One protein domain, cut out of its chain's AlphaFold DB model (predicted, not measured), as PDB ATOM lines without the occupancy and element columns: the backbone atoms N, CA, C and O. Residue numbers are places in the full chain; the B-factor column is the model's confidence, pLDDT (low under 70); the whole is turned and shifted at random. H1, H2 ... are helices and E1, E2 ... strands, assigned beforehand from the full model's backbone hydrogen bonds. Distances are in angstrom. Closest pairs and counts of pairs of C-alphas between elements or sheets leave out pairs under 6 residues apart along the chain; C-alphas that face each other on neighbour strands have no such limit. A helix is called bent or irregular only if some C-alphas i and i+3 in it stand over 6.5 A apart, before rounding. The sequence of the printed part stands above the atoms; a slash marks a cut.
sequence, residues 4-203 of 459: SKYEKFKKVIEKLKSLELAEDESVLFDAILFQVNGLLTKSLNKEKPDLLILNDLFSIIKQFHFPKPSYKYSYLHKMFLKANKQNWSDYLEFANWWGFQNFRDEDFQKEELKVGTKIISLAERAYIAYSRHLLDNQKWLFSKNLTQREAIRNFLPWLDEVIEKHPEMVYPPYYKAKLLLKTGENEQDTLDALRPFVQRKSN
ATOM      1  N   SER A   4     141.022 144.958 142.914       73.62
ATOM      2  CA  SER A   4     141.040 143.547 142.493       73.62
ATOM      3  C   SER A   4     139.660 142.882 142.310       73.62
ATOM      4  O   SER A   4     139.477 142.120 141.363       73.62
ATOM      5  N   LYS A   5     138.662 143.152 143.169       74.38
ATOM      6  CA  LYS A   5     137.340 142.495 143.050       74.38
ATOM      7  C   LYS A   5     136.492 143.080 141.915       74.38
ATOM      8  O   LYS A   5     135.742 142.338 141.289       74.38
ATOM      9  N   TYR A   6     136.642 144.376 141.651       80.75
ATOM     10  CA  TYR A   6     136.006 145.042 140.516       80.75
ATOM     11  C   TYR A   6     136.566 144.542 139.195       80.75
ATOM     12  O   TYR A   6     135.808 144.097 138.349       80.75
ATOM     13  N   GLU A   7     137.893 144.516 139.074       84.56
ATOM     14  CA  GLU A   7     138.569 144.044 137.864       84.56
ATOM     15  C   GLU A   7     138.206 142.593 137.532       84.56
ATOM     16  O   GLU A   7     137.983 142.245 136.376       84.56
ATOM     17  N   LYS A   8     138.085 141.732 138.553       85.50
ATOM     18  CA  LYS A   8     137.604 140.357 138.364       85.50
ATOM     19  C   LYS A   8     136.172 140.320 137.835       85.50
ATOM     20  O   LYS A   8     135.900 139.561 136.913       85.50
ATOM     21  N   PHE A   9     135.275 141.121 138.408       85.56
ATOM     22  CA  PHE A   9     133.897 141.214 137.932       85.56
ATOM     23  C   PHE A   9     133.838 141.733 136.494       85.56
ATOM     24  O   PHE A   9     133.236 141.082 135.649       85.56
ATOM     25  N   LYS A  10     134.529 142.838 136.200       85.94
ATOM     26  CA  LYS A  10     134.600 143.443 134.869       85.94
ATOM     27  C   LYS A  10     135.034 142.428 133.812       85.94
ATOM     28  O   LYS A  10     134.305 142.221 132.851       85.94
ATOM     29  N   LYS A  11     136.123 141.691 134.060       88.00
ATOM     30  CA  LYS A  11     136.595 140.625 133.159       88.00
ATOM     31  C   LYS A  11     135.557 139.531 132.904       88.00
ATOM     32  O   LYS A  11     135.500 138.992 131.805       88.00
ATOM     33  N   VAL A  12     134.775 139.152 133.916       87.19
ATOM     34  CA  VAL A  12     133.714 138.143 133.753       87.19
ATOM     35  C   VAL A  12     132.569 138.707 132.921       87.19
ATOM     36  O   VAL A  12     132.111 138.042 132.000       87.19
ATOM     37  N   ILE A  13     132.139 139.935 133.202       85.25
ATOM     38  CA  ILE A  13     131.033 140.561 132.478       85.25
ATOM     39  C   ILE A  13     131.396 140.853 131.018       85.25
ATOM     40  O   ILE A  13     130.579 140.618 130.135       85.25
ATOM     41  N   GLU A  14     132.625 141.288 130.738       85.75
ATOM     42  CA  GLU A  14     133.118 141.479 129.367       85.75
ATOM     43  C   GLU A  14     133.125 140.167 128.571       85.75
ATOM     44  O   GLU A  14     132.753 140.161 127.400       85.75
ATOM     45  N   LYS A  15     133.473 139.042 129.212       87.88
ATOM     46  CA  LYS A  15     133.369 137.712 128.593       87.88
ATOM     47  C   LYS A  15     131.924 137.287 128.363       87.88
ATOM     48  O   LYS A  15     131.623 136.743 127.313       87.88
ATOM     49  N   LEU A  16     131.032 137.522 129.324       86.00
ATOM     50  CA  LEU A  16     129.609 137.207 129.149       86.00
ATOM     51  C   LEU A  16     128.995 138.030 128.014       86.00
ATOM     52  O   LEU A  16     128.208 137.505 127.238       86.00
ATOM     53  N   LYS A  17     129.410 139.291 127.865       82.06
ATOM     54  CA  LYS A  17     129.007 140.135 126.741       82.06
ATOM     55  C   LYS A  17     129.425 139.532 125.393       82.06
ATOM     56  O   LYS A  17     128.630 139.551 124.464       82.06
ATOM     57  N   SER A  18     130.640 138.986 125.274       85.00
ATOM     58  CA  SER A  18     131.102 138.386 124.011       85.00
ATOM     59  C   SER A  18     130.372 137.096 123.622       85.00
ATOM     60  O   SER A  18     130.637 136.568 122.551       85.00
ATOM     61  N   LEU A  19     129.503 136.566 124.488       86.12
ATOM     62  CA  LEU A  19     128.701 135.378 124.194       86.12
ATOM     63  C   LEU A  19     127.380 135.700 123.481       86.12
ATOM     64  O   LEU A  19     126.670 134.758 123.156       86.12
ATOM     65  N   GLU A  20     127.045 136.983 123.265       82.25
ATOM     66  CA  GLU A  20     125.824 137.420 122.554       82.25
ATOM     67  C   GLU A  20     124.558 136.689 123.034       82.25
ATOM     68  O   GLU A  20     123.761 136.172 122.256       82.25
ATOM     69  N   LEU A  21     124.412 136.615 124.360       84.62
ATOM     70  CA  LEU A  21     123.342 135.876 125.026       84.62
ATOM     71  C   LEU A  21     121.961 136.374 124.583       84.62
ATOM     72  O   LEU A  21     121.719 137.585 124.539       84.62
ATOM     73  N   ALA A  22     121.060 135.427 124.321       85.50
ATOM     74  CA  ALA A  22     119.678 135.707 123.963       85.50
ATOM     75  C   ALA A  22     118.952 136.475 125.080       85.50
ATOM     76  O   ALA A  22     119.279 136.352 126.262       85.50
ATOM     77  N   GLU A  23     117.969 137.299 124.708       84.62
ATOM     78  CA  GLU A  23     117.255 138.176 125.647       84.62
ATOM     79  C   GLU A  23     116.430 137.406 126.696       84.62
ATOM     80  O   GLU A  23     116.145 137.937 127.769       84.62
ATOM     81  N   ASP A  24     116.074 136.151 126.413       85.31
ATOM     82  CA  ASP A  24     115.256 135.278 127.258       85.31
ATOM     83  C   ASP A  24     116.043 134.534 128.355       85.31
ATOM     84  O   ASP A  24     115.432 133.885 129.210       85.31
ATOM     85  N   GLU A  25     117.370 134.720 128.429       88.56
ATOM     86  CA  GLU A  25     118.277 134.229 129.488       88.56
ATOM     87  C   GLU A  25     118.074 134.953 130.842       88.56
ATOM     88  O   GLU A  25     119.000 135.415 131.522       88.56
ATOM     89  N   SER A  26     116.814 135.065 131.263       86.88
ATOM     90  CA  SER A  26     116.338 135.844 132.407       86.88
ATOM     91  C   SER A  26     117.019 135.473 133.727       86.88
ATOM     92  O   SER A  26     117.361 136.363 134.506       86.88
ATOM     93  N   VAL A  27     117.283 134.184 133.969       91.44
ATOM     94  CA  VAL A  27     117.957 133.692 135.186       91.44
ATOM     95  C   VAL A  27     119.403 134.187 135.255       91.44
ATOM     96  O   VAL A  27     119.873 134.614 136.315       91.44
ATOM     97  N   LEU A  28     120.113 134.169 134.126       90.50
ATOM     98  CA  LEU A  28     121.489 134.643 134.054       90.50
ATOM     99  C   LEU A  28     121.549 136.162 134.241       90.50
ATOM    100  O   LEU A  28     122.340 136.649 135.053       90.50
ATOM    101  N   PHE A  29     120.687 136.921 133.560       91.94
ATOM    102  CA  PHE A  29     120.642 138.375 133.726       91.94
ATOM    103  C   PHE A  29     120.214 138.796 135.138       91.94
ATOM    104  O   PHE A  29     120.764 139.756 135.682       91.94
ATOM    105  N   ASP A  30     119.311 138.056 135.782       92.19
ATOM    106  CA  ASP A  30     118.937 138.255 137.185       92.19
ATOM    107  C   ASP A  30     120.121 138.023 138.148       92.19
ATOM    108  O   ASP A  30     120.347 138.798 139.088       92.19
ATOM    109  N   ALA A  31     120.935 136.994 137.887       92.06
ATOM    110  CA  ALA A  31     122.160 136.727 138.638       92.06
ATOM    111  C   ALA A  31     123.213 137.833 138.436       92.06
ATOM    112  O   ALA A  31     123.838 138.278 139.405       92.06
ATOM    113  N   ILE A  32     123.379 138.329 137.203       91.62
ATOM    114  CA  ILE A  32     124.261 139.466 136.902       91.62
ATOM    115  C   ILE A  32     123.785 140.710 137.657       91.62
ATOM    116  O   ILE A  32     124.581 141.349 138.348       91.62
ATOM    117  N   LEU A  33     122.489 141.025 137.597       93.19
ATOM    118  CA  LEU A  33     121.899 142.181 138.268       93.19
ATOM    119  C   LEU A  33     122.110 142.138 139.785       93.19
ATOM    120  O   LEU A  33     122.436 143.153 140.404       93.19
ATOM    121  N   PHE A  34     121.998 140.955 140.393       92.69
ATOM    122  CA  PHE A  34     122.320 140.757 141.805       92.69
ATOM    123  C   PHE A  34     123.783 141.114 142.123       92.69
ATOM    124  O   PHE A  34     124.052 141.839 143.087       92.69
ATOM    125  N   GLN A  35     124.735 140.662 141.300       91.56
ATOM    126  CA  GLN A  35     126.154 140.988 141.483       91.56
ATOM    127  C   GLN A  35     126.432 142.485 141.288       91.56
ATOM    128  O   GLN A  35     127.133 143.085 142.109       91.56
ATOM    129  N   VAL A  36     125.838 143.105 140.262       91.81
ATOM    130  CA  VAL A  36     125.909 144.556 140.007       91.81
ATOM    131  C   VAL A  36     125.430 145.334 141.231       91.81
ATOM    132  O   VAL A  36     126.151 146.188 141.747       91.81
ATOM    133  N   ASN A  37     124.253 144.995 141.759       91.94
ATOM    134  CA  ASN A  37     123.682 145.644 142.938       91.94
ATOM    135  C   ASN A  37     124.571 145.490 144.180       91.94
ATOM    136  O   ASN A  37     124.761 146.446 144.940       91.94
ATOM    137  N   GLY A  38     125.177 144.315 144.369       90.19
ATOM    138  CA  GLY A  38     126.140 144.077 145.443       90.19
ATOM    139  C   GLY A  38     127.407 144.931 145.319       90.19
ATOM    140  O   GLY A  38     127.941 145.398 146.331       90.19
ATOM    141  N   LEU A  39     127.890 145.169 144.096       88.31
ATOM    142  CA  LEU A  39     129.044 146.031 143.828       88.31
ATOM    143  C   LEU A  39     128.717 147.510 144.024       88.31
ATOM    144  O   LEU A  39     129.463 148.196 144.726       88.31
ATOM    145  N   LEU A  40     127.590 147.976 143.482       89.56
ATOM    146  CA  LEU A  40     127.097 149.343 143.664       89.56
ATOM    147  C   LEU A  40     126.950 149.680 145.145       89.56
ATOM    148  O   LEU A  40     127.518 150.667 145.609       89.56
ATOM    149  N   THR A  41     126.292 148.806 145.911       89.56
ATOM    150  CA  THR A  41     126.116 148.976 147.361       89.56
ATOM    151  C   THR A  41     127.466 149.158 148.064       89.56
ATOM    152  O   THR A  41     127.654 150.088 148.846       89.56
ATOM    153  N   LYS A  42     128.456 148.312 147.752       87.62
ATOM    154  CA  LYS A  42     129.800 148.389 148.354       87.62
ATOM    155  C   LYS A  42     130.610 149.599 147.891       87.62
ATOM    156  O   LYS A  42     131.495 150.036 148.628       87.62
ATOM    157  N   SER A  43     130.382 150.090 146.676       86.00
ATOM    158  CA  SER A  43     131.070 151.271 146.147       86.00
ATOM    159  C   SER A  43     130.518 152.552 146.774       86.00
ATOM    160  O   SER A  43     131.283 153.359 147.298       86.00
ATOM    161  N   LEU A  44     129.189 152.679 146.815       87.44
ATOM    162  CA  LEU A  44     128.466 153.874 147.260       87.44
ATOM    163  C   LEU A  44     128.383 154.028 148.785       87.44
ATOM    164  O   LEU A  44     128.034 155.102 149.269       87.44
ATOM    165  N   ASN A  45     128.668 152.972 149.555       85.88
ATOM    166  CA  ASN A  45     128.734 153.032 151.022       85.88
ATOM    167  C   ASN A  45     130.076 153.561 151.560       85.88
ATOM    168  O   ASN A  45     130.237 153.663 152.771       85.88
ATOM    169  N   LYS A  46     131.043 153.876 150.693       84.00
ATOM    170  CA  LYS A  46     132.284 154.547 151.101       84.00
ATOM    171  C   LYS A  46     132.032 156.034 151.366       84.00
ATOM    172  O   LYS A  46     131.149 156.619 150.752       84.00
ATOM    173  N   GLU A  47     132.870 156.643 152.202       78.69
ATOM    174  CA  GLU A  47     132.836 158.087 152.481       78.69
ATOM    175  C   GLU A  47     133.109 158.931 151.222       78.69
ATOM    176  O   GLU A  47     132.426 159.917 150.972       78.69
ATOM    177  N   LYS A  48     134.047 158.482 150.376       82.38
ATOM    178  CA  LYS A  48     134.307 159.040 149.039       82.38
ATOM    179  C   LYS A  48     134.192 157.949 147.973       82.38
ATOM    180  O   LYS A  48     135.138 157.174 147.781       82.38
ATOM    181  N   PRO A  49     133.025 157.811 147.330       83.00
ATOM    182  CA  PRO A  49     132.836 156.822 146.277       83.00
ATOM    183  C   PRO A  49     133.604 157.182 145.013       83.00
ATOM    184  O   PRO A  49     133.772 158.345 144.664       83.00
ATOM    185  N   ASP A  50     134.091 156.147 144.338       83.75
ATOM    186  CA  ASP A  50     134.828 156.294 143.090       83.75
ATOM    187  C   ASP A  50     133.823 156.366 141.936       83.75
ATOM    188  O   ASP A  50     133.265 155.346 141.521       83.75
ATOM    189  N   LEU A  51     133.548 157.583 141.465       85.19
ATOM    190  CA  LEU A  51     132.560 157.828 140.413       85.19
ATOM    191  C   LEU A  51     133.007 157.274 139.048       85.19
ATOM    192  O   LEU A  51     132.154 156.961 138.221       85.19
ATOM    193  N   LEU A  52     134.311 157.069 138.819       84.75
ATOM    194  CA  LEU A  52     134.806 156.464 137.575       84.75
ATOM    195  C   LEU A  52     134.375 155.000 137.461       84.75
ATOM    196  O   LEU A  52     133.980 154.551 136.387       84.75
ATOM    197  N   ILE A  53     134.374 154.278 138.585       83.31
ATOM    198  CA  ILE A  53     133.851 152.907 138.657       83.31
ATOM    199  C   ILE A  53     132.358 152.877 138.309       83.31
ATOM    200  O   ILE A  53     131.895 151.919 137.699       83.31
ATOM    201  N   LEU A  54     131.593 153.909 138.679       87.00
ATOM    202  CA  LEU A  54     130.166 153.983 138.355       87.00
ATOM    203  C   LEU A  54     129.931 154.230 136.864       87.00
ATOM    204  O   LEU A  54     129.058 153.582 136.296       87.00
ATOM    205  N   ASN A  55     130.721 155.102 136.230       88.62
ATOM    206  CA  ASN A  55     130.654 155.337 134.783       88.62
ATOM    207  C   ASN A  55     130.937 154.054 133.998       88.62
ATOM    208  O   ASN A  55     130.188 153.687 133.094       88.62
ATOM    209  N   ASP A  56     132.011 153.362 134.371       87.75
ATOM    210  CA  ASP A  56     132.434 152.123 133.725       87.75
ATOM    211  C   ASP A  56     131.399 151.008 133.947       87.75
ATOM    212  O   ASP A  56     130.940 150.387 132.988       87.75
ATOM    213  N   LEU A  57     130.918 150.833 135.183       88.56
ATOM    214  CA  LEU A  57     129.855 149.875 135.481       88.56
ATOM    215  C   LEU A  57     128.566 150.199 134.719       88.56
ATOM    216  O   LEU A  57     127.956 149.290 134.167       88.56
ATOM    217  N   PHE A  58     128.163 151.470 134.650       92.12
ATOM    218  CA  PHE A  58     126.986 151.882 133.890       92.12
ATOM    219  C   PHE A  58     127.144 151.580 132.391       92.12
ATOM    220  O   PHE A  58     126.245 151.010 131.777       92.12
ATOM    221  N   SER A  59     128.307 151.885 131.806       89.81
ATOM    222  CA  SER A  59     128.622 151.568 130.406       89.81
ATOM    223  C   SER A  59     128.489 150.075 130.100       89.81
ATOM    224  O   SER A  59     127.936 149.692 129.066       89.81
ATOM    225  N   ILE A  60     128.943 149.231 131.028       87.62
ATOM    226  CA  ILE A  60     128.865 147.777 130.917       87.62
ATOM    227  C   ILE A  60     127.411 147.297 131.013       87.62
ATOM    228  O   ILE A  60     126.938 146.593 130.124       87.62
ATOM    229  N   ILE A  61     126.682 147.684 132.065       90.44
ATOM    230  CA  ILE A  61     125.346 147.129 132.340       90.44
ATOM    231  C   ILE A  61     124.287 147.563 131.323       90.44
ATOM    232  O   ILE A  61     123.281 146.873 131.182       90.44
ATOM    233  N   LYS A  62     124.515 148.661 130.585       90.62
ATOM    234  CA  LYS A  62     123.606 149.138 129.528       90.62
ATOM    235  C   LYS A  62     123.311 148.109 128.437       90.62
ATOM    236  O   LYS A  62     122.327 148.252 127.722       90.62
ATOM    237  N   GLN A  63     124.173 147.110 128.316       86.88
ATOM    238  CA  GLN A  63     124.205 146.147 127.223       86.88
ATOM    239  C   GLN A  63     123.542 144.812 127.598       86.88
ATOM    240  O   GLN A  63     123.604 143.865 126.826       86.88
ATOM    241  N   PHE A  64     122.951 144.723 128.794       88.69
ATOM    242  CA  PHE A  64     122.329 143.510 129.324       88.69
ATOM    243  C   PHE A  64     120.802 143.630 129.368       88.69
ATOM    244  O   PHE A  64     120.254 144.676 129.734       88.69
ATOM    245  N   HIS A  65     120.116 142.522 129.077       90.19
ATOM    246  CA  HIS A  65     118.655 142.416 129.058       90.19
ATOM    247  C   HIS A  65     118.122 142.006 130.436       90.19
ATOM    248  O   HIS A  65     117.650 140.895 130.656       90.19
ATOM    249  N   PHE A  66     118.256 142.900 131.420       93.25
ATOM    250  CA  PHE A  66     117.775 142.614 132.774       93.25
ATOM    251  C   PHE A  66     116.268 142.335 132.812       93.25
ATOM    252  O   PHE A  66     115.540 143.019 132.099       93.25
ATOM    253  N   PRO A  67     115.784 141.437 133.693       91.94
ATOM    254  CA  PRO A  67     114.352 141.230 133.886       91.94
ATOM    255  C   PRO A  67     113.672 142.483 134.448       91.94
ATOM    256  O   PRO A  67     114.061 142.994 135.511       91.94
ATOM    257  N   LYS A  68     112.639 142.958 133.745       93.19
ATOM    258  CA  LYS A  68     111.863 144.158 134.085       93.19
ATOM    259  C   LYS A  68     110.358 143.862 133.948       93.19
ATOM    260  O   LYS A  68     109.988 143.169 133.004       93.19
ATOM    261  N   PRO A  69     109.508 144.408 134.828       95.12
ATOM    262  CA  PRO A  69     109.878 145.038 136.092       95.12
ATOM    263  C   PRO A  69     110.302 143.975 137.129       95.12
ATOM    264  O   PRO A  69     109.811 142.850 137.130       95.12
ATOM    265  N   SER A  70     111.240 144.297 138.026       95.56
ATOM    266  CA  SER A  70     111.651 143.386 139.110       95.56
ATOM    267  C   SER A  70     112.227 144.146 140.304       95.56
ATOM    268  O   SER A  70     112.791 145.227 140.145       95.56
ATOM    269  N   TYR A  71     112.160 143.562 141.508       95.38
ATOM    270  CA  TYR A  71     112.726 144.177 142.720       95.38
ATOM    271  C   TYR A  71     114.204 144.550 142.565       95.38
ATOM    272  O   TYR A  71     114.628 145.633 142.969       95.38
ATOM    273  N   LYS A  72     115.007 143.670 141.955       95.88
ATOM    274  CA  LYS A  72     116.434 143.936 141.742       95.88
ATOM    275  C   LYS A  72     116.656 145.054 140.724       95.88
ATOM    276  O   LYS A  72     117.643 145.780 140.850       95.88
ATOM    277  N   TYR A  73     115.750 145.222 139.760       96.94
ATOM    278  CA  TYR A  73     115.810 146.314 138.792       96.94
ATOM    279  C   TYR A  73     115.416 147.654 139.424       96.94
ATOM    280  O   TYR A  73     116.122 148.645 139.234       96.94
ATOM    281  N   SER A  74     114.398 147.681 140.287       97.06
ATOM    282  CA  SER A  74     114.081 148.845 141.129       97.06
ATOM    283  C   SER A  74     115.243 149.196 142.066       97.06
ATOM    284  O   SER A  74     115.640 150.357 142.197       97.06
ATOM    285  N   TYR A  75     115.874 148.188 142.677       96.19
ATOM    286  CA  TYR A  75     117.041 148.391 143.536       96.19
ATOM    287  C   TYR A  75     118.238 148.981 142.769       96.19
ATOM    288  O   TYR A  75     118.963 149.813 143.319       96.19
ATOM    289  N   LEU A  76     118.415 148.631 141.489       96.62
ATOM    290  CA  LEU A  76     119.421 149.253 140.624       96.62
ATOM    291  C   LEU A  76     119.193 150.769 140.521       96.62
ATOM    292  O   LEU A  76     120.112 151.551 140.778       96.62
ATOM    293  N   HIS A  77     117.956 151.195 140.247       96.81
ATOM    294  CA  HIS A  77     117.589 152.614 140.229       96.81
ATOM    295  C   HIS A  77     117.824 153.286 141.584       96.81
ATOM    296  O   HIS A  77     118.364 154.394 141.661       96.81
ATOM    297  N   LYS A  78     117.496 152.604 142.686       95.56
ATOM    298  CA  LYS A  78     117.773 153.092 144.046       95.56
ATOM    299  C   LYS A  78     119.262 153.373 144.269       95.56
ATOM    300  O   LYS A  78     119.595 154.375 144.910       95.56
ATOM    301  N   MET A  79     120.151 152.529 143.741       94.56
ATOM    302  CA  MET A  79     121.601 152.729 143.831       94.56
ATOM    303  C   MET A  79     122.075 153.916 142.994       94.56
ATOM    304  O   MET A  79     122.826 154.747 143.500       94.56
ATOM    305  N   PHE A  80     121.603 154.071 141.760       95.06
ATOM    306  CA  PHE A  80     121.987 155.220 140.932       95.06
ATOM    307  C   PHE A  80     121.384 156.546 141.415       95.06
ATOM    308  O   PHE A  80     122.025 157.587 141.304       95.06
ATOM    309  N   LEU A  81     120.233 156.527 142.093       94.38
ATOM    310  CA  LEU A  81     119.756 157.686 142.857       94.38
ATOM    311  C   LEU A  81     120.690 158.053 144.015       94.38
ATOM    312  O   LEU A  81     120.849 159.230 144.338       94.38
ATOM    313  N   LYS A  82     121.302 157.062 144.671       92.81
ATOM    314  CA  LYS A  82     122.320 157.318 145.695       92.81
ATOM    315  C   LYS A  82     123.596 157.893 145.071       92.81
ATOM    316  O   LYS A  82     124.159 158.815 145.650       92.81
ATOM    317  N   ALA A  83     124.001 157.403 143.899       92.38
ATOM    318  CA  ALA A  83     125.103 157.978 143.125       92.38
ATOM    319  C   ALA A  83     124.826 159.438 142.728       92.38
ATOM    320  O   ALA A  83     125.692 160.290 142.891       92.38
ATOM    321  N   ASN A  84     123.602 159.749 142.291       91.31
ATOM    322  CA  ASN A  84     123.186 161.116 141.977       91.31
ATOM    323  C   ASN A  84     123.387 162.072 143.170       91.31
ATOM    324  O   ASN A  84     123.977 163.137 143.026       91.31
ATOM    325  N   LYS A  85     123.013 161.657 144.391       89.50
ATOM    326  CA  LYS A  85     123.263 162.451 145.614       89.50
ATOM    327  C   LYS A  85     124.749 162.716 145.899       89.50
ATOM    328  O   LYS A  85     125.058 163.550 146.740       89.50
ATOM    329  N   GLN A  86     125.651 161.993 145.241       88.12
ATOM    330  CA  GLN A  86     127.102 162.161 145.319       88.12
ATOM    331  C   GLN A  86     127.662 162.873 144.077       88.12
ATOM    332  O   GLN A  86     128.846 162.740 143.778       88.12
ATOM    333  N   ASN A  87     126.822 163.633 143.365       85.81
ATOM    334  CA  ASN A  87     127.166 164.420 142.179       85.81
ATOM    335  C   ASN A  87     127.609 163.579 140.971       85.81
ATOM    336  O   ASN A  87     128.445 164.006 140.174       85.81
ATOM    337  N   TRP A  88     127.047 162.377 140.812       90.06
ATOM    338  CA  TRP A  88     127.219 161.605 139.582       90.06
ATOM    339  C   TRP A  88     126.473 162.261 138.409       90.06
ATOM    340  O   TRP A  88     125.273 162.506 138.491       90.06
ATOM    341  N   SER A  89     127.183 162.545 137.314       86.12
ATOM    342  CA  SER A  89     126.698 163.408 136.225       86.12
ATOM    343  C   SER A  89     125.735 162.753 135.237       86.12
ATOM    344  O   SER A  89     124.991 163.462 134.559       86.12
ATOM    345  N   ASP A  90     125.739 161.423 135.140       89.50
ATOM    346  CA  ASP A  90     125.103 160.705 134.024       89.50
ATOM    347  C   ASP A  90     123.706 160.177 134.388       89.50
ATOM    348  O   ASP A  90     123.173 159.265 133.756       89.50
ATOM    349  N   TYR A  91     123.080 160.767 135.410       93.12
ATOM    350  CA  TYR A  91     121.786 160.319 135.910       93.12
ATOM    351  C   TYR A  91     120.670 160.392 134.859       93.12
ATOM    352  O   TYR A  91     119.876 159.462 134.783       93.12
ATOM    353  N   LEU A  92     120.613 161.441 134.027       92.94
ATOM    354  CA  LEU A  92     119.614 161.525 132.947       92.94
ATOM    355  C   LEU A  92     119.788 160.399 131.924       92.94
ATOM    356  O   LEU A  92     118.807 159.798 131.493       92.94
ATOM    357  N   GLU A  93     121.031 160.068 131.568       92.88
ATOM    358  CA  GLU A  93     121.320 158.955 130.661       92.88
ATOM    359  C   GLU A  93     120.873 157.623 131.268       92.88
ATOM    360  O   GLU A  93     120.240 156.806 130.600       92.88
ATOM    361  N   PHE A  94     121.170 157.420 132.552       95.19
ATOM    362  CA  PHE A  94     120.727 156.249 133.297       95.19
ATOM    363  C   PHE A  94     119.212 156.148 133.376       95.19
ATOM    364  O   PHE A  94     118.673 155.089 133.084       95.19
ATOM    365  N   ALA A  95     118.533 157.225 133.752       95.56
ATOM    366  CA  ALA A  95     117.089 157.261 133.913       95.56
ATOM    367  C   ALA A  95     116.360 156.927 132.606       95.56
ATOM    368  O   ALA A  95     115.433 156.119 132.615       95.56
ATOM    369  N   ASN A  96     116.826 157.483 131.483       93.75
ATOM    370  CA  ASN A  96     116.271 157.193 130.161       93.75
ATOM    371  C   ASN A  96     116.504 155.740 129.738       93.75
ATOM    372  O   ASN A  96     115.590 155.093 129.238       93.75
ATOM    373  N   TRP A  97     117.704 155.200 129.974       95.31
ATOM    374  CA  TRP A  97     117.983 153.783 129.719       95.31
ATOM    375  C   TRP A  97     117.188 152.848 130.644       95.31
ATOM    376  O   TRP A  97     116.759 151.771 130.227       95.31
ATOM    377  N   TRP A  98     117.006 153.241 131.907       96.62
ATOM    378  CA  TRP A  98     116.291 152.447 132.898       96.62
ATOM    379  C   TRP A  98     114.792 152.384 132.586       96.62
ATOM    380  O   TRP A  98     114.207 151.309 132.678       96.62
ATOM    381  N   GLY A  99     114.197 153.499 132.152       95.31
ATOM    382  CA  GLY A  99     112.811 153.594 131.685       95.31
ATOM    383  C   GLY A  99     111.785 153.587 132.819       95.31
ATOM    384  O   GLY A  99     111.595 152.575 133.489       95.31
ATOM    385  N   PHE A 100     111.094 154.710 133.027       95.62
ATOM    386  CA  PHE A 100     110.196 154.925 134.171       95.62
ATOM    387  C   PHE A 100     108.974 153.991 134.177       95.62
ATOM    388  O   PHE A 100     108.464 153.660 135.243       95.62
ATOM    389  N   GLN A 101     108.579 153.463 133.018       95.06
ATOM    390  CA  GLN A 101     107.548 152.431 132.891       95.06
ATOM    391  C   GLN A 101     107.888 151.113 133.612       95.06
ATOM    392  O   GLN A 101     107.022 150.262 133.774       95.06
ATOM    393  N   ASN A 102     109.146 150.923 134.030       96.88
ATOM    394  CA  ASN A 102     109.602 149.726 134.739       96.88
ATOM    395  C   ASN A 102     109.475 149.831 136.270       96.88
ATOM    396  O   ASN A 102     109.913 148.912 136.972       96.88
ATOM    397  N   PHE A 103     108.924 150.929 136.806       97.12
ATOM    398  CA  PHE A 103     108.567 150.995 138.224       97.12
ATOM    399  C   PHE A 103     107.457 149.995 138.544       97.12
ATOM    400  O   PHE A 103     106.498 149.843 137.793       97.12
ATOM    401  N   ARG A 104     107.600 149.309 139.678       97.00
ATOM    402  CA  ARG A 104     106.566 148.428 140.232       97.00
ATOM    403  C   ARG A 104     105.639 149.224 141.134       97.00
ATOM    404  O   ARG A 104     106.063 150.236 141.685       97.00
ATOM    405  N   ASP A 105     104.445 148.704 141.391       95.56
ATOM    406  CA  ASP A 105     103.476 149.321 142.304       95.56
ATOM    407  C   ASP A 105     104.082 149.624 143.687       95.56
ATOM    408  O   ASP A 105     103.822 150.677 144.272       95.56
ATOM    409  N   GLU A 106     104.971 148.760 144.200       95.81
ATOM    410  CA  GLU A 106     105.634 149.004 145.487       95.81
ATOM    411  C   GLU A 106     106.625 150.178 145.445       95.81
ATOM    412  O   GLU A 106     106.888 150.796 146.475       95.81
ATOM    413  N   ASP A 107     107.171 150.519 144.274       96.94
ATOM    414  CA  ASP A 107     108.136 151.613 144.126       96.94
ATOM    415  C   ASP A 107     107.469 152.999 144.214       96.94
ATOM    416  O   ASP A 107     108.166 154.000 144.422       96.94
ATOM    417  N   PHE A 108     106.135 153.057 144.102       96.50
ATOM    418  CA  PHE A 108     105.312 154.248 144.329       96.50
ATOM    419  C   PHE A 108     104.930 154.424 145.808       96.50
ATOM    420  O   PHE A 108     104.549 155.519 146.223       96.50
ATOM    421  N   GLN A 109     105.120 153.397 146.644       94.12
ATOM    422  CA  GLN A 109     104.830 153.458 148.076       94.12
ATOM    423  C   GLN A 109     105.968 154.117 148.871       94.12
ATOM    424  O   GLN A 109     107.149 154.047 148.521       94.12
ATOM    425  N   LYS A 110     105.617 154.780 149.980       92.88
ATOM    426  CA  LYS A 110     106.602 155.392 150.888       92.88
ATOM    427  C   LYS A 110     107.482 154.317 151.526       92.88
ATOM    428  O   LYS A 110     106.968 153.331 152.047       92.88
ATOM    429  N   GLU A 111     108.790 154.550 151.558       87.25
ATOM    430  CA  GLU A 111     109.741 153.640 152.204       87.25
ATOM    431  C   GLU A 111     109.918 154.005 153.688       87.25
ATOM    432  O   GLU A 111     109.912 155.181 154.056       87.25
ATOM    433  N   GLU A 112     110.146 153.017 154.550       82.75
ATOM    434  CA  GLU A 112     110.507 153.240 155.953       82.75
ATOM    435  C   GLU A 112     112.029 153.114 156.128       82.75
ATOM    436  O   GLU A 112     112.621 152.087 155.804       82.75
ATOM    437  N   LEU A 113     112.688 154.182 156.595       72.50
ATOM    438  CA  LEU A 113     114.148 154.193 156.801       72.50
ATOM    439  C   LEU A 113     114.544 153.672 158.186       72.50
ATOM    440  O   LEU A 113     115.569 153.012 158.344       72.50
ATOM    441  N   LYS A 114     113.747 154.030 159.191       71.88
ATOM    442  CA  LYS A 114     113.830 153.636 160.602       71.88
ATOM    443  C   LYS A 114     112.399 153.601 161.129       71.88
ATOM    444  O   LYS A 114     111.566 154.313 160.573       71.88
ATOM    445  N   VAL A 115     112.146 152.847 162.199       68.19
ATOM    446  CA  VAL A 115     110.820 152.772 162.839       68.19
ATOM    447  C   VAL A 115     110.251 154.185 163.022       68.19
ATOM    448  O   VAL A 115     110.843 155.011 163.716       68.19
ATOM    449  N   GLY A 116     109.149 154.478 162.332       66.12
ATOM    450  CA  GLY A 116     108.441 155.761 162.400       66.12
ATOM    451  C   GLY A 116     108.928 156.870 161.454       66.12
ATOM    452  O   GLY A 116     108.262 157.896 161.352       66.12
ATOM    453  N   THR A 117     110.033 156.699 160.716       74.25
ATOM    454  CA  THR A 117     110.487 157.668 159.693       74.25
ATOM    455  C   THR A 117     110.207 157.147 158.287       74.25
ATOM    456  O   THR A 117     110.958 156.326 157.751       74.25
ATOM    457  N   LYS A 118     109.147 157.674 157.667       82.12
ATOM    458  CA  LYS A 118     108.812 157.408 156.263       82.12
ATOM    459  C   LYS A 118     109.461 158.442 155.348       82.12
ATOM    460  O   LYS A 118     109.326 159.643 155.571       82.12
ATOM    461  N   ILE A 119     110.133 157.977 154.303       88.00
ATOM    462  CA  ILE A 119     110.612 158.804 153.195       88.00
ATOM    463  C   ILE A 119     109.673 158.643 151.995       88.00
ATOM    464  O   ILE A 119     108.995 157.628 151.842       88.00
ATOM    465  N   ILE A 120     109.632 159.672 151.151       92.94
ATOM    466  CA  ILE A 120     108.983 159.624 149.839       92.94
ATOM    467  C   ILE A 120     109.456 158.422 149.007       92.94
ATOM    468  O   ILE A 120     110.571 157.918 149.199       92.94
ATOM    469  N   SER A 121     108.593 157.973 148.101       95.62
ATOM    470  CA  SER A 121     108.774 156.731 147.353       95.62
ATOM    471  C   SER A 121     109.990 156.760 146.424       95.62
ATOM    472  O   SER A 121     110.587 157.812 146.151       95.62
ATOM    473  N   LEU A 122     110.400 155.581 145.949       96.62
ATOM    474  CA  LEU A 122     111.506 155.466 145.002       96.62
ATOM    475  C   LEU A 122     111.183 156.205 143.698       96.62
ATOM    476  O   LEU A 122     112.028 156.970 143.223       96.62
ATOM    477  N   ALA A 123     109.970 156.008 143.179       97.44
ATOM    478  CA  ALA A 123     109.473 156.680 141.988       97.44
ATOM    479  C   ALA A 123     109.458 158.204 142.180       97.44
ATOM    480  O   ALA A 123     110.072 158.922 141.395       97.44
ATOM    481  N   GLU A 124     108.890 158.718 143.281       97.19
ATOM    482  CA  GLU A 124     108.840 160.166 143.536       97.19
ATOM    483  C   GLU A 124     110.252 160.779 143.556       97.19
ATOM    484  O   GLU A 124     110.522 161.796 142.917       97.19
ATOM    485  N   ARG A 125     111.212 160.112 144.208       96.81
ATOM    486  CA  ARG A 125     112.621 160.540 144.198       96.81
ATOM    487  C   ARG A 125     113.244 160.533 142.802       96.81
ATOM    488  O   ARG A 125     114.122 161.361 142.547       96.81
ATOM    489  N   ALA A 126     112.847 159.601 141.939       97.44
ATOM    490  CA  ALA A 126     113.334 159.507 140.569       97.44
ATOM    491  C   ALA A 126     112.875 160.698 139.723       97.44
ATOM    492  O   ALA A 126     113.720 161.347 139.101       97.44
ATOM    493  N   TYR A 127     111.581 161.031 139.784       97.75
ATOM    494  CA  TYR A 127     111.001 162.203 139.119       97.75
ATOM    495  C   TYR A 127     111.635 163.511 139.604       97.75
ATOM    496  O   TYR A 127     112.006 164.359 138.790       97.75
ATOM    497  N   ILE A 128     111.849 163.654 140.918       96.38
ATOM    498  CA  ILE A 128     112.546 164.812 141.503       96.38
ATOM    499  C   ILE A 128     113.963 164.949 140.935       96.38
ATOM    500  O   ILE A 128     114.370 166.034 140.519       96.38
ATOM    501  N   ALA A 129     114.734 163.859 140.938       96.25
ATOM    502  CA  ALA A 129     116.107 163.868 140.449       96.25
ATOM    503  C   ALA A 129     116.174 164.214 138.955       96.25
ATOM    504  O   ALA A 129     116.984 165.052 138.565       96.25
ATOM    505  N   TYR A 130     115.296 163.620 138.144       96.62
ATOM    506  CA  TYR A 130     115.227 163.893 136.708       96.62
ATOM    507  C   TYR A 130     114.909 165.368 136.439       96.62
ATOM    508  O   TYR A 130     115.646 166.043 135.723       96.62
ATOM    509  N   SER A 131     113.884 165.899 137.112       96.44
ATOM    510  CA  SER A 131     113.464 167.299 136.989       96.44
ATOM    511  C   SER A 131     114.580 168.278 137.357       96.44
ATOM    512  O   SER A 131     114.823 169.238 136.634       96.44
ATOM    513  N   ARG A 132     115.314 168.024 138.450       94.56
ATOM    514  CA  ARG A 132     116.464 168.856 138.852       94.56
ATOM    515  C   ARG A 132     117.544 168.895 137.781       94.56
ATOM    516  O   ARG A 132     118.025 169.967 137.433       94.56
ATOM    517  N   HIS A 133     117.891 167.744 137.209       93.25
ATOM    518  CA  HIS A 133     118.859 167.732 136.120       93.25
ATOM    519  C   HIS A 133     118.342 168.437 134.868       93.25
ATOM    520  O   HIS A 133     119.138 169.076 134.195       93.25
ATOM    521  N   LEU A 134     117.048 168.386 134.554       93.69
ATOM    522  CA  LEU A 134     116.516 169.181 133.446       93.69
ATOM    523  C   LEU A 134     116.609 170.691 133.700       93.69
ATOM    524  O   LEU A 134     116.816 171.439 132.750       93.69
ATOM    525  N   LEU A 135     116.496 171.142 134.953       92.00
ATOM    526  CA  LEU A 135     116.640 172.557 135.321       92.00
ATOM    527  C   LEU A 135     118.101 173.043 135.244       92.00
ATOM    528  O   LEU A 135     118.334 174.166 134.782       92.00
ATOM    529  N   ASP A 136     119.061 172.187 135.621       85.69
ATOM    530  CA  ASP A 136     120.459 172.581 135.868       85.69
ATOM    531  C   ASP A 136     121.486 172.047 134.839       85.69
ATOM    532  O   ASP A 136     122.547 172.642 134.643       85.69
ATOM    533  N   ASN A 137     121.234 170.910 134.179       72.31
ATOM    534  CA  ASN A 137     122.272 170.125 133.491       72.31
ATOM    535  C   ASN A 137     122.379 170.411 131.984       72.31
ATOM    536  O   ASN A 137     121.922 169.636 131.141       72.31
ATOM    537  N   GLN A 138     123.085 171.486 131.631       72.00
ATOM    538  CA  GLN A 138     123.349 171.835 130.228       72.00
ATOM    539  C   GLN A 138     124.248 170.829 129.483       72.00
ATOM    540  O   GLN A 138     124.172 170.721 128.260       72.00
ATOM    541  N   LYS A 139     125.082 170.057 130.194       80.94
ATOM    542  CA  LYS A 139     126.069 169.162 129.567       80.94
ATOM    543  C   LYS A 139     125.424 167.959 128.874       80.94
ATOM    544  O   LYS A 139     125.827 167.608 127.769       80.94
ATOM    545  N   TRP A 140     124.447 167.319 129.521       83.12
ATOM    546  CA  TRP A 140     123.730 166.184 128.924       83.12
ATOM    547  C   TRP A 140     122.857 166.621 127.739       83.12
ATOM    548  O   TRP A 140     122.810 165.940 126.723       83.12
ATOM    549  N   LEU A 141     122.228 167.795 127.838       83.19
ATOM    550  CA  LEU A 141     121.448 168.381 126.744       83.19
ATOM    551  C   LEU A 141     122.304 168.570 125.486       83.19
ATOM    552  O   LEU A 141     121.933 168.118 124.402       83.19
ATOM    553  N   PHE A 142     123.503 169.135 125.658       80.56
ATOM    554  CA  PHE A 142     124.461 169.310 124.570       80.56
ATOM    555  C   PHE A 142     124.877 167.978 123.930       80.56
ATOM    556  O   PHE A 142     124.886 167.868 122.709       80.56
ATOM    557  N   SER A 143     125.172 166.938 124.722       83.56
ATOM    558  CA  SER A 143     125.598 165.641 124.166       83.56
ATOM    559  C   SER A 143     124.500 164.905 123.392       83.56
ATOM    560  O   SER A 143     124.806 164.011 122.603       83.56
ATOM    561  N   LYS A 144     123.234 165.271 123.605       85.00
ATOM    562  CA  LYS A 144     122.076 164.726 122.889       85.00
ATOM    563  C   LYS A 144     121.569 165.625 121.765       85.00
ATOM    564  O   LYS A 144     120.582 165.260 121.138       85.00
ATOM    565  N   ASN A 145     122.225 166.759 121.496       87.81
ATOM    566  CA  ASN A 145     121.728 167.791 120.580       87.81
ATOM    567  C   ASN A 145     120.280 168.216 120.897       87.81
ATOM    568  O   ASN A 145     119.498 168.474 119.988       87.81
ATOM    569  N   LEU A 146     119.921 168.260 122.185       88.44
ATOM    570  CA  LEU A 146     118.604 168.688 122.651       88.44
ATOM    571  C   LEU A 146     118.700 170.073 123.277       88.44
ATOM    572  O   LEU A 146     119.589 170.349 124.085       88.44
ATOM    573  N   THR A 147     117.735 170.929 122.977       90.19
ATOM    574  CA  THR A 147     117.514 172.133 123.774       90.19
ATOM    575  C   THR A 147     116.896 171.765 125.124       90.19
ATOM    576  O   THR A 147     116.215 170.746 125.277       90.19
ATOM    577  N   GLN A 148     117.080 172.628 126.128       89.31
ATOM    578  CA  GLN A 148     116.435 172.453 127.435       89.31
ATOM    579  C   GLN A 148     114.907 172.380 127.305       89.31
ATOM    580  O   GLN A 148     114.269 171.562 127.963       89.31
ATOM    581  N   ARG A 149     114.325 173.192 126.414       90.56
ATOM    582  CA  ARG A 149     112.881 173.223 126.168       90.56
ATOM    583  C   ARG A 149     112.365 171.909 125.580       90.56
ATOM    584  O   ARG A 149     111.349 171.411 126.051       90.56
ATOM    585  N   GLU A 150     113.060 171.326 124.606       92.31
ATOM    586  CA  GLU A 150     112.680 170.025 124.031       92.31
ATOM    587  C   GLU A 150     112.765 168.900 125.063       92.31
ATOM    588  O   GLU A 150     111.827 168.120 125.202       92.31
ATOM    589  N   ALA A 151     113.852 168.840 125.835       93.31
ATOM    590  CA  ALA A 151     114.012 167.809 126.858       93.31
ATOM    591  C   ALA A 151     112.932 167.892 127.948       93.31
ATOM    592  O   ALA A 151     112.442 166.861 128.406       93.31
ATOM    593  N   ILE A 152     112.535 169.110 128.332       94.38
ATOM    594  CA  ILE A 152     111.422 169.333 129.257       94.38
ATOM    595  C   ILE A 152     110.106 168.866 128.639       94.38
ATOM    596  O   ILE A 152     109.408 168.067 129.258       94.38
ATOM    597  N   ARG A 153     109.794 169.285 127.407       93.38
ATOM    598  CA  ARG A 153     108.564 168.881 126.705       93.38
ATOM    599  C   ARG A 153     108.430 167.369 126.568       93.38
ATOM    600  O   ARG A 153     107.339 166.849 126.754       93.38
ATOM    601  N   ASN A 154     109.531 166.662 126.325       93.69
ATOM    602  CA  ASN A 154     109.532 165.200 126.244       93.69
ATOM    603  C   ASN A 154     109.260 164.522 127.597       93.69
ATOM    604  O   ASN A 154     108.770 163.398 127.628       93.69
ATOM    605  N   PHE A 155     109.584 165.181 128.712       95.88
ATOM    606  CA  PHE A 155     109.402 164.638 130.058       95.88
ATOM    607  C   PHE A 155     108.034 164.970 130.671       95.88
ATOM    608  O   PHE A 155     107.544 164.202 131.498       95.88
ATOM    609  N   LEU A 156     107.406 166.084 130.271       95.06
ATOM    610  CA  LEU A 156     106.109 166.516 130.806       95.06
ATOM    611  C   LEU A 156     105.020 165.426 130.743       95.06
ATOM    612  O   LEU A 156     104.392 165.219 131.777       95.06
ATOM    613  N   PRO A 157     104.847 164.648 129.652       95.44
ATOM    614  CA  PRO A 157     103.840 163.585 129.613       95.44
ATOM    615  C   PRO A 157     104.010 162.525 130.711       95.44
ATOM    616  O   PRO A 157     103.030 162.096 131.312       95.44
ATOM    617  N   TRP A 158     105.249 162.130 131.027       95.56
ATOM    618  CA  TRP A 158     105.516 161.178 132.116       95.56
ATOM    619  C   TRP A 158     105.211 161.772 133.488       95.56
ATOM    620  O   TRP A 158     104.890 161.041 134.427       95.56
ATOM    621  N   LEU A 159     105.379 163.088 133.621       95.62
ATOM    622  CA  LEU A 159     105.098 163.813 134.848       95.62
ATOM    623  C   LEU A 159     103.587 164.014 135.040       95.62
ATOM    624  O   LEU A 159     103.098 163.865 136.153       95.62
ATOM    625  N   ASP A 160     102.852 164.281 133.963       95.69
ATOM    626  CA  ASP A 160     101.390 164.371 133.971       95.69
ATOM    627  C   ASP A 160     100.757 163.035 134.355       95.69
ATOM    628  O   ASP A 160      99.948 162.979 135.281       95.69
ATOM    629  N   GLU A 161     101.211 161.947 133.731       96.00
ATOM    630  CA  GLU A 161     100.725 160.598 134.019       96.00
ATOM    631  C   GLU A 161     100.928 160.213 135.494       96.00
ATOM    632  O   GLU A 161     100.019 159.669 136.124       96.00
ATOM    633  N   VAL A 162     102.098 160.506 136.082       96.06
ATOM    634  CA  VAL A 162     102.340 160.175 137.497       96.06
ATOM    635  C   VAL A 162     101.555 161.079 138.445       96.06
ATOM    636  O   VAL A 162     101.132 160.611 139.498       96.06
ATOM    637  N   ILE A 163     101.331 162.349 138.095       95.12
ATOM    638  CA  ILE A 163     100.514 163.262 138.907       95.12
ATOM    639  C   ILE A 163      99.061 162.779 138.949       95.12
ATOM    640  O   ILE A 163      98.449 162.797 140.016       95.12
ATOM    641  N   GLU A 164      98.529 162.330 137.812       95.19
ATOM    642  CA  GLU A 164      97.165 161.810 137.708       95.19
ATOM    643  C   GLU A 164      97.004 160.476 138.448       95.19
ATOM    644  O   GLU A 164      96.073 160.312 139.237       95.19
ATOM    645  N   LYS A 165      97.929 159.528 138.237       95.94
ATOM    646  CA  LYS A 165      97.847 158.184 138.832       95.94
ATOM    647  C   LYS A 165      98.223 158.138 140.312       95.94
ATOM    648  O   LYS A 165      97.720 157.276 141.029       95.94
ATOM    649  N   HIS A 166      99.093 159.042 140.763       94.69
ATOM    650  CA  HIS A 166      99.632 159.064 142.124       94.69
ATOM    651  C   HIS A 166      99.467 160.439 142.797       94.69
ATOM    652  O   HIS A 166     100.462 161.084 143.163       94.69
ATOM    653  N   PRO A 167      98.223 160.910 143.019       92.25
ATOM    654  CA  PRO A 167      97.953 162.212 143.630       92.25
ATOM    655  C   PRO A 167      98.447 162.322 145.086       92.25
ATOM    656  O   PRO A 167      98.486 163.418 145.657       92.25
ATOM    657  N   GLU A 168      98.821 161.213 145.727       91.19
ATOM    658  CA  GLU A 168      99.480 161.168 147.032       91.19
ATOM    659  C   GLU A 168     100.933 161.668 147.005       91.19
ATOM    660  O   GLU A 168     101.444 162.085 148.053       91.19
ATOM    661  N   MET A 169     101.591 161.655 145.838       92.50
ATOM    662  CA  MET A 169     102.925 162.229 145.673       92.50
ATOM    663  C   MET A 169     102.860 163.744 145.791       92.50
ATOM    664  O   MET A 169     101.989 164.412 145.238       92.50
ATOM    665  N   VAL A 170     103.791 164.309 146.550       89.88
ATOM    666  CA  VAL A 170     103.736 165.722 146.922       89.88
ATOM    667  C   VAL A 170     104.547 166.562 145.948       89.88
ATOM    668  O   VAL A 170     104.111 167.636 145.566       89.88
ATOM    669  N   TYR A 171     105.723 166.101 145.535       94.44
ATOM    670  CA  TYR A 171     106.670 166.914 144.772       94.44
ATOM    671  C   TYR A 171     106.532 166.900 143.238       94.44
ATOM    672  O   TYR A 171     107.027 167.855 142.636       94.44
ATOM    673  N   PRO A 172     105.906 165.915 142.562       95.12
ATOM    674  CA  PRO A 172     105.766 165.962 141.106       95.12
ATOM    675  C   PRO A 172     105.078 167.237 140.574       95.12
ATOM    676  O   PRO A 172     105.668 167.865 139.693       95.12
ATOM    677  N   PRO A 173     103.949 167.725 141.143       93.88
ATOM    678  CA  PRO A 173     103.326 168.978 140.688       93.88
ATOM    679  C   PRO A 173     104.248 170.200 140.842       93.88
ATOM    680  O   PRO A 173     104.347 171.039 139.951       93.88
ATOM    681  N   TYR A 174     105.014 170.257 141.936       95.38
ATOM    682  CA  TYR A 174     106.006 171.310 142.164       95.38
ATOM    683  C   TYR A 174     107.095 171.347 141.093       95.38
ATOM    684  O   TYR A 174     107.447 172.413 140.589       95.38
ATOM    685  N   TYR A 175     107.648 170.184 140.740       95.94
ATOM    686  CA  TYR A 175     108.660 170.128 139.693       95.94
ATOM    687  C   TYR A 175     108.062 170.368 138.307       95.94
ATOM    688  O   TYR A 175     108.733 171.010 137.505       95.94
ATOM    689  N   LYS A 176     106.808 169.967 138.050       95.62
ATOM    690  CA  LYS A 176     106.091 170.330 136.818       95.62
ATOM    691  C   LYS A 176     106.065 171.845 136.656       95.62
ATOM    692  O   LYS A 176     106.575 172.351 135.663       95.62
ATOM    693  N   ALA A 177     105.592 172.562 137.674       94.12
ATOM    694  CA  ALA A 177     105.556 174.021 137.665       94.12
ATOM    695  C   ALA A 177     106.943 174.642 137.430       94.12
ATOM    696  O   ALA A 177     107.099 175.502 136.570       94.12
ATOM    697  N   LYS A 178     107.993 174.157 138.110       94.69
ATOM    698  CA  LYS A 178     109.364 174.651 137.883       94.69
ATOM    699  C   LYS A 178     109.859 174.453 136.449       94.69
ATOM    700  O   LYS A 178     110.571 175.309 135.927       94.69
ATOM    701  N   LEU A 179     109.521 173.330 135.824       95.31
ATOM    702  CA  LEU A 179     109.894 173.047 134.438       95.31
ATOM    703  C   LEU A 179     109.100 173.922 133.450       95.31
ATOM    704  O   LEU A 179     109.680 174.411 132.478       95.31
ATOM    705  N   LEU A 180     107.817 174.184 133.726       93.56
ATOM    706  CA  LEU A 180     106.983 175.116 132.953       93.56
ATOM    707  C   LEU A 180     107.529 176.552 133.028       93.56
ATOM    708  O   LEU A 180     107.770 177.169 131.991       93.56
ATOM    709  N   LEU A 181     107.885 177.026 134.230       92.00
ATOM    710  CA  LEU A 181     108.559 178.319 134.422       92.00
ATOM    711  C   LEU A 181     109.848 178.422 133.608       92.00
ATOM    712  O   LEU A 181     110.106 179.422 132.942       92.00
ATOM    713  N   LYS A 182     110.662 177.361 133.625       91.31
ATOM    714  CA  LYS A 182     111.933 177.336 132.895       91.31
ATOM    715  C   LYS A 182     111.745 177.409 131.378       91.31
ATOM    716  O   LYS A 182     112.628 177.903 130.680       91.31
ATOM    717  N   THR A 183     110.629 176.896 130.870       89.19
ATOM    718  CA  THR A 183     110.328 176.857 129.434       89.19
ATOM    719  C   THR A 183     109.522 178.049 128.942       89.19
ATOM    720  O   THR A 183     109.410 178.203 127.723       89.19
ATOM    721  N   GLY A 184     109.048 178.919 129.839       81.75
ATOM    722  CA  GLY A 184     108.238 180.088 129.501       81.75
ATOM    723  C   GLY A 184     106.865 179.712 128.946       81.75
ATOM    724  O   GLY A 184     106.397 180.366 128.017       81.75
ATOM    725  N   GLU A 185     106.284 178.613 129.436       78.44
ATOM    726  CA  GLU A 185     104.891 178.243 129.149       78.44
ATOM    727  C   GLU A 185     103.921 179.199 129.887       78.44
ATOM    728  O   GLU A 185     104.355 180.060 130.657       78.44
ATOM    729  N   ASN A 186     102.614 179.099 129.618       87.00
ATOM    730  CA  ASN A 186     101.612 180.049 130.118       87.00
ATOM    731  C   ASN A 186     101.575 180.110 131.665       87.00
ATOM    732  O   ASN A 186     101.727 179.099 132.358       87.00
ATOM    733  N   GLU A 187     101.349 181.316 132.194       92.31
ATOM    734  CA  GLU A 187     101.120 181.599 133.614       92.31
ATOM    735  C   GLU A 187     100.039 180.683 134.210       92.31
ATOM    736  O   GLU A 187     100.285 180.040 135.230       92.31
ATOM    737  N   GLN A 188      98.882 180.558 133.548       91.31
ATOM    738  CA  GLN A 188      97.750 179.779 134.058       91.31
ATOM    739  C   GLN A 188      98.093 178.291 134.188       91.31
ATOM    740  O   GLN A 188      97.915 177.722 135.259       91.31
ATOM    741  N   ASP A 189      98.670 177.679 133.149       90.25
ATOM    742  CA  ASP A 189      99.063 176.260 133.178       90.25
ATOM    743  C   ASP A 189     100.069 175.978 134.305       90.25
ATOM    744  O   ASP A 189     100.066 174.917 134.941       90.25
ATOM    745  N   THR A 190     100.946 176.950 134.570       93.38
ATOM    746  CA  THR A 190     101.919 176.874 135.658       93.38
ATOM    747  C   THR A 190     101.237 176.974 137.022       93.38
ATOM    748  O   THR A 190     101.571 176.197 137.922       93.38
ATOM    749  N   LEU A 191     100.275 177.887 137.183       93.38
ATOM    750  CA  LEU A 191      99.488 178.020 138.410       93.38
ATOM    751  C   LEU A 191      98.640 176.775 138.675       93.38
ATOM    752  O   LEU A 191      98.651 176.281 139.802       93.38
ATOM    753  N   ASP A 192      97.992 176.214 137.658       90.75
ATOM    754  CA  ASP A 192      97.166 175.009 137.776       90.75
ATOM    755  C   ASP A 192      97.999 173.807 138.248       90.75
ATOM    756  O   ASP A 192      97.586 173.042 139.124       90.75
ATOM    757  N   ALA A 193      99.230 173.674 137.740       90.50
ATOM    758  CA  ALA A 193     100.173 172.661 138.211       90.50
ATOM    759  C   ALA A 193     100.679 172.930 139.644       90.50
ATOM    760  O   ALA A 193     100.935 171.991 140.403       90.50
ATOM    761  N   LEU A 194     100.856 174.199 140.024       93.12
ATOM    762  CA  LEU A 194     101.515 174.590 141.271       93.12
ATOM    763  C   LEU A 194     100.561 174.705 142.471       93.12
ATOM    764  O   LEU A 194     100.946 174.346 143.588       93.12
ATOM    765  N   ARG A 195      99.327 175.187 142.283       93.06
ATOM    766  CA  ARG A 195      98.370 175.456 143.372       93.06
ATOM    767  C   ARG A 195      98.151 174.258 144.298       93.06
ATOM    768  O   ARG A 195      98.304 174.447 145.508       93.06
ATOM    769  N   PRO A 196      97.896 173.022 143.812       90.62
ATOM    770  CA  PRO A 196      97.683 171.874 144.699       90.62
ATOM    771  C   PRO A 196      98.865 171.631 145.641       90.62
ATOM    772  O   PRO A 196      98.698 171.207 146.788       90.62
ATOM    773  N   PHE A 197     100.077 171.921 145.169       93.75
ATOM    774  CA  PHE A 197     101.280 171.812 145.969       93.75
ATOM    775  C   PHE A 197     101.384 172.915 147.021       93.75
ATOM    776  O   PHE A 197     101.603 172.609 148.196       93.75
ATOM    777  N   VAL A 198     101.199 174.177 146.626       95.50
ATOM    778  CA  VAL A 198     101.282 175.318 147.550       95.50
ATOM    779  C   VAL A 198     100.192 175.221 148.617       95.50
ATOM    780  O   VAL A 198     100.474 175.461 149.784       95.50
ATOM    781  N   GLN A 199      98.997 174.725 148.288       92.81
ATOM    782  CA  GLN A 199      97.938 174.442 149.265       92.81
ATOM    783  C   GLN A 199      98.354 173.384 150.304       92.81
ATOM    784  O   GLN A 199      98.050 173.518 151.490       92.81
ATOM    785  N   ARG A 200      99.078 172.330 149.897       91.38
ATOM    786  CA  ARG A 200      99.609 171.301 150.820       91.38
ATOM    787  C   ARG A 200     100.806 171.794 151.635       91.38
ATOM    788  O   ARG A 200     101.084 171.251 152.704       91.38
ATOM    789  N   LYS A 201     101.540 172.777 151.115       93.50
ATOM    790  CA  LYS A 201     102.772 173.334 151.688       93.50
ATOM    791  C   LYS A 201     102.617 174.809 152.059       93.50
ATOM    792  O   LYS A 201     103.596 175.540 152.097       93.50
ATOM    793  N   SER A 202     101.404 175.237 152.411       92.69
ATOM    794  CA  SER A 202     101.075 176.652 152.634       92.69
ATOM    795  C   SER A 202     101.787 177.271 153.837       92.69
ATOM    796  O   SER A 202     101.786 178.486 153.984       92.69
ATOM    797  N   ASN A 203     102.375 176.448 154.708       91.69
ATOM    798  CA  ASN A 203     103.149 176.887 155.872       91.69
ATOM    799  C   ASN A 203     104.653 177.012 155.578       91.69
ATOM    800  O   ASN A 203     105.436 177.279 156.485       91.69
TER     801      ASN A 203
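What this domain is: This is residues 4 to 203 of the 459 residues of an uncharacterized protein of Bacteroidetes bacterium SW_10_40_5 (UniProt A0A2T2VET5). Mostly aligned helices stack along the longest axis in chain order, from H1 at one end to H11 at the other; H1 to H3 make a loosely joined end, H7, H9, H10 and H11 a closer one, and H4 and H5 lie between. The small strand hairpin of E1 and E2 lies off the first end of H7, the short helix H8 off its other end. The printed part has 200 residues with eleven named helices and two named strands, ordered H1 to H6, E1, E2, H7 to H11; the sheet E1 - E2 is antiparallel and the class is mostly helix. The whole is compact, with a radius of gyration of the C-alphas of 18.4 A and spans of 55 by 46 by 37 A.

How they stand to each other: H1, residues 4 to 17, and H2, residues 26 to 44, are close but not clearly touching, with the closest C-alphas, Tyr 6 and Leu 39, 7.8 A apart. H3, residues 51 to 61, is close to H2 but not clearly touching, with C-alphas 40 and 54 closest at 7.7 A. H4, residues 71 to 84, touches H2 at a shallow tilt of 29 degrees, the same way, closest at C-alphas 37 and 76, 6.0 A. H4 and H5, residues 91 to 98, form a helical hairpin, closest at C-alphas 84 and 91, 6.3 A. E1, residues 111 to 114, and E2, residues 117 to 119, form an antiparallel hairpin, with N 111 and O 119 at 3.1 A, within hydrogen-bond range. H7, residues 122 to 136, is the hub; it touches H5 at a steep tilt of 47 degrees, closest at C-alphas 130 and 92, 6.2 A, and H4, and with residues 122 to 124 alone H6, residues 105 to 108, closest at C-alphas 122 and 107, 5.2 A. H8, residues 138 to 143, and H9, residues 148 to 165, only just touch, only at the corner, with 3 pairs of C-alphas within 8 A, the closest Leu 141 and Gln 148, 6.5 A. H7 also touches H9 and H10, residues 171 to 183; H10 forms helical hairpins with H9, closest at C-alphas 183 and 149, 5.5 A, and with H11, residues 187 to 200, closest at C-alphas 177 and 190, 5.0 A. H1, H2, H3, H4, H7, H9 and H10 make a bundle, helices side by side. Every O i to N i+4 pair is within hydrogen-bond range in H1, H2, H3, H4, H5, H7, H8 and H10, 12 of 14 in H9 and 8 of 10 in H11; H6 is too short for one.

Where its parts are: H1 begins at C-alpha 4, (141.040, 143.547, 142.493). H2 is 26.3 A long, H9 26.1 A and H7 21.4 A. H9 has a kink of 36 degrees near residue 155. H9 and H11 are irregular, only just: C-alphas 154 and 157 are 6.8 A apart, 193 and 196 7.0 A. H11 ends at C-alpha 200, (99.609, 171.301, 150.820).

The domain as a whole: The two C-alphas farthest apart, Leu 19 and Asn 203, are 58.1 A apart. The printed part has no cut and no long link. Residues 115 to 116 have pLDDT under 70; the mean of the printed part is 90.2.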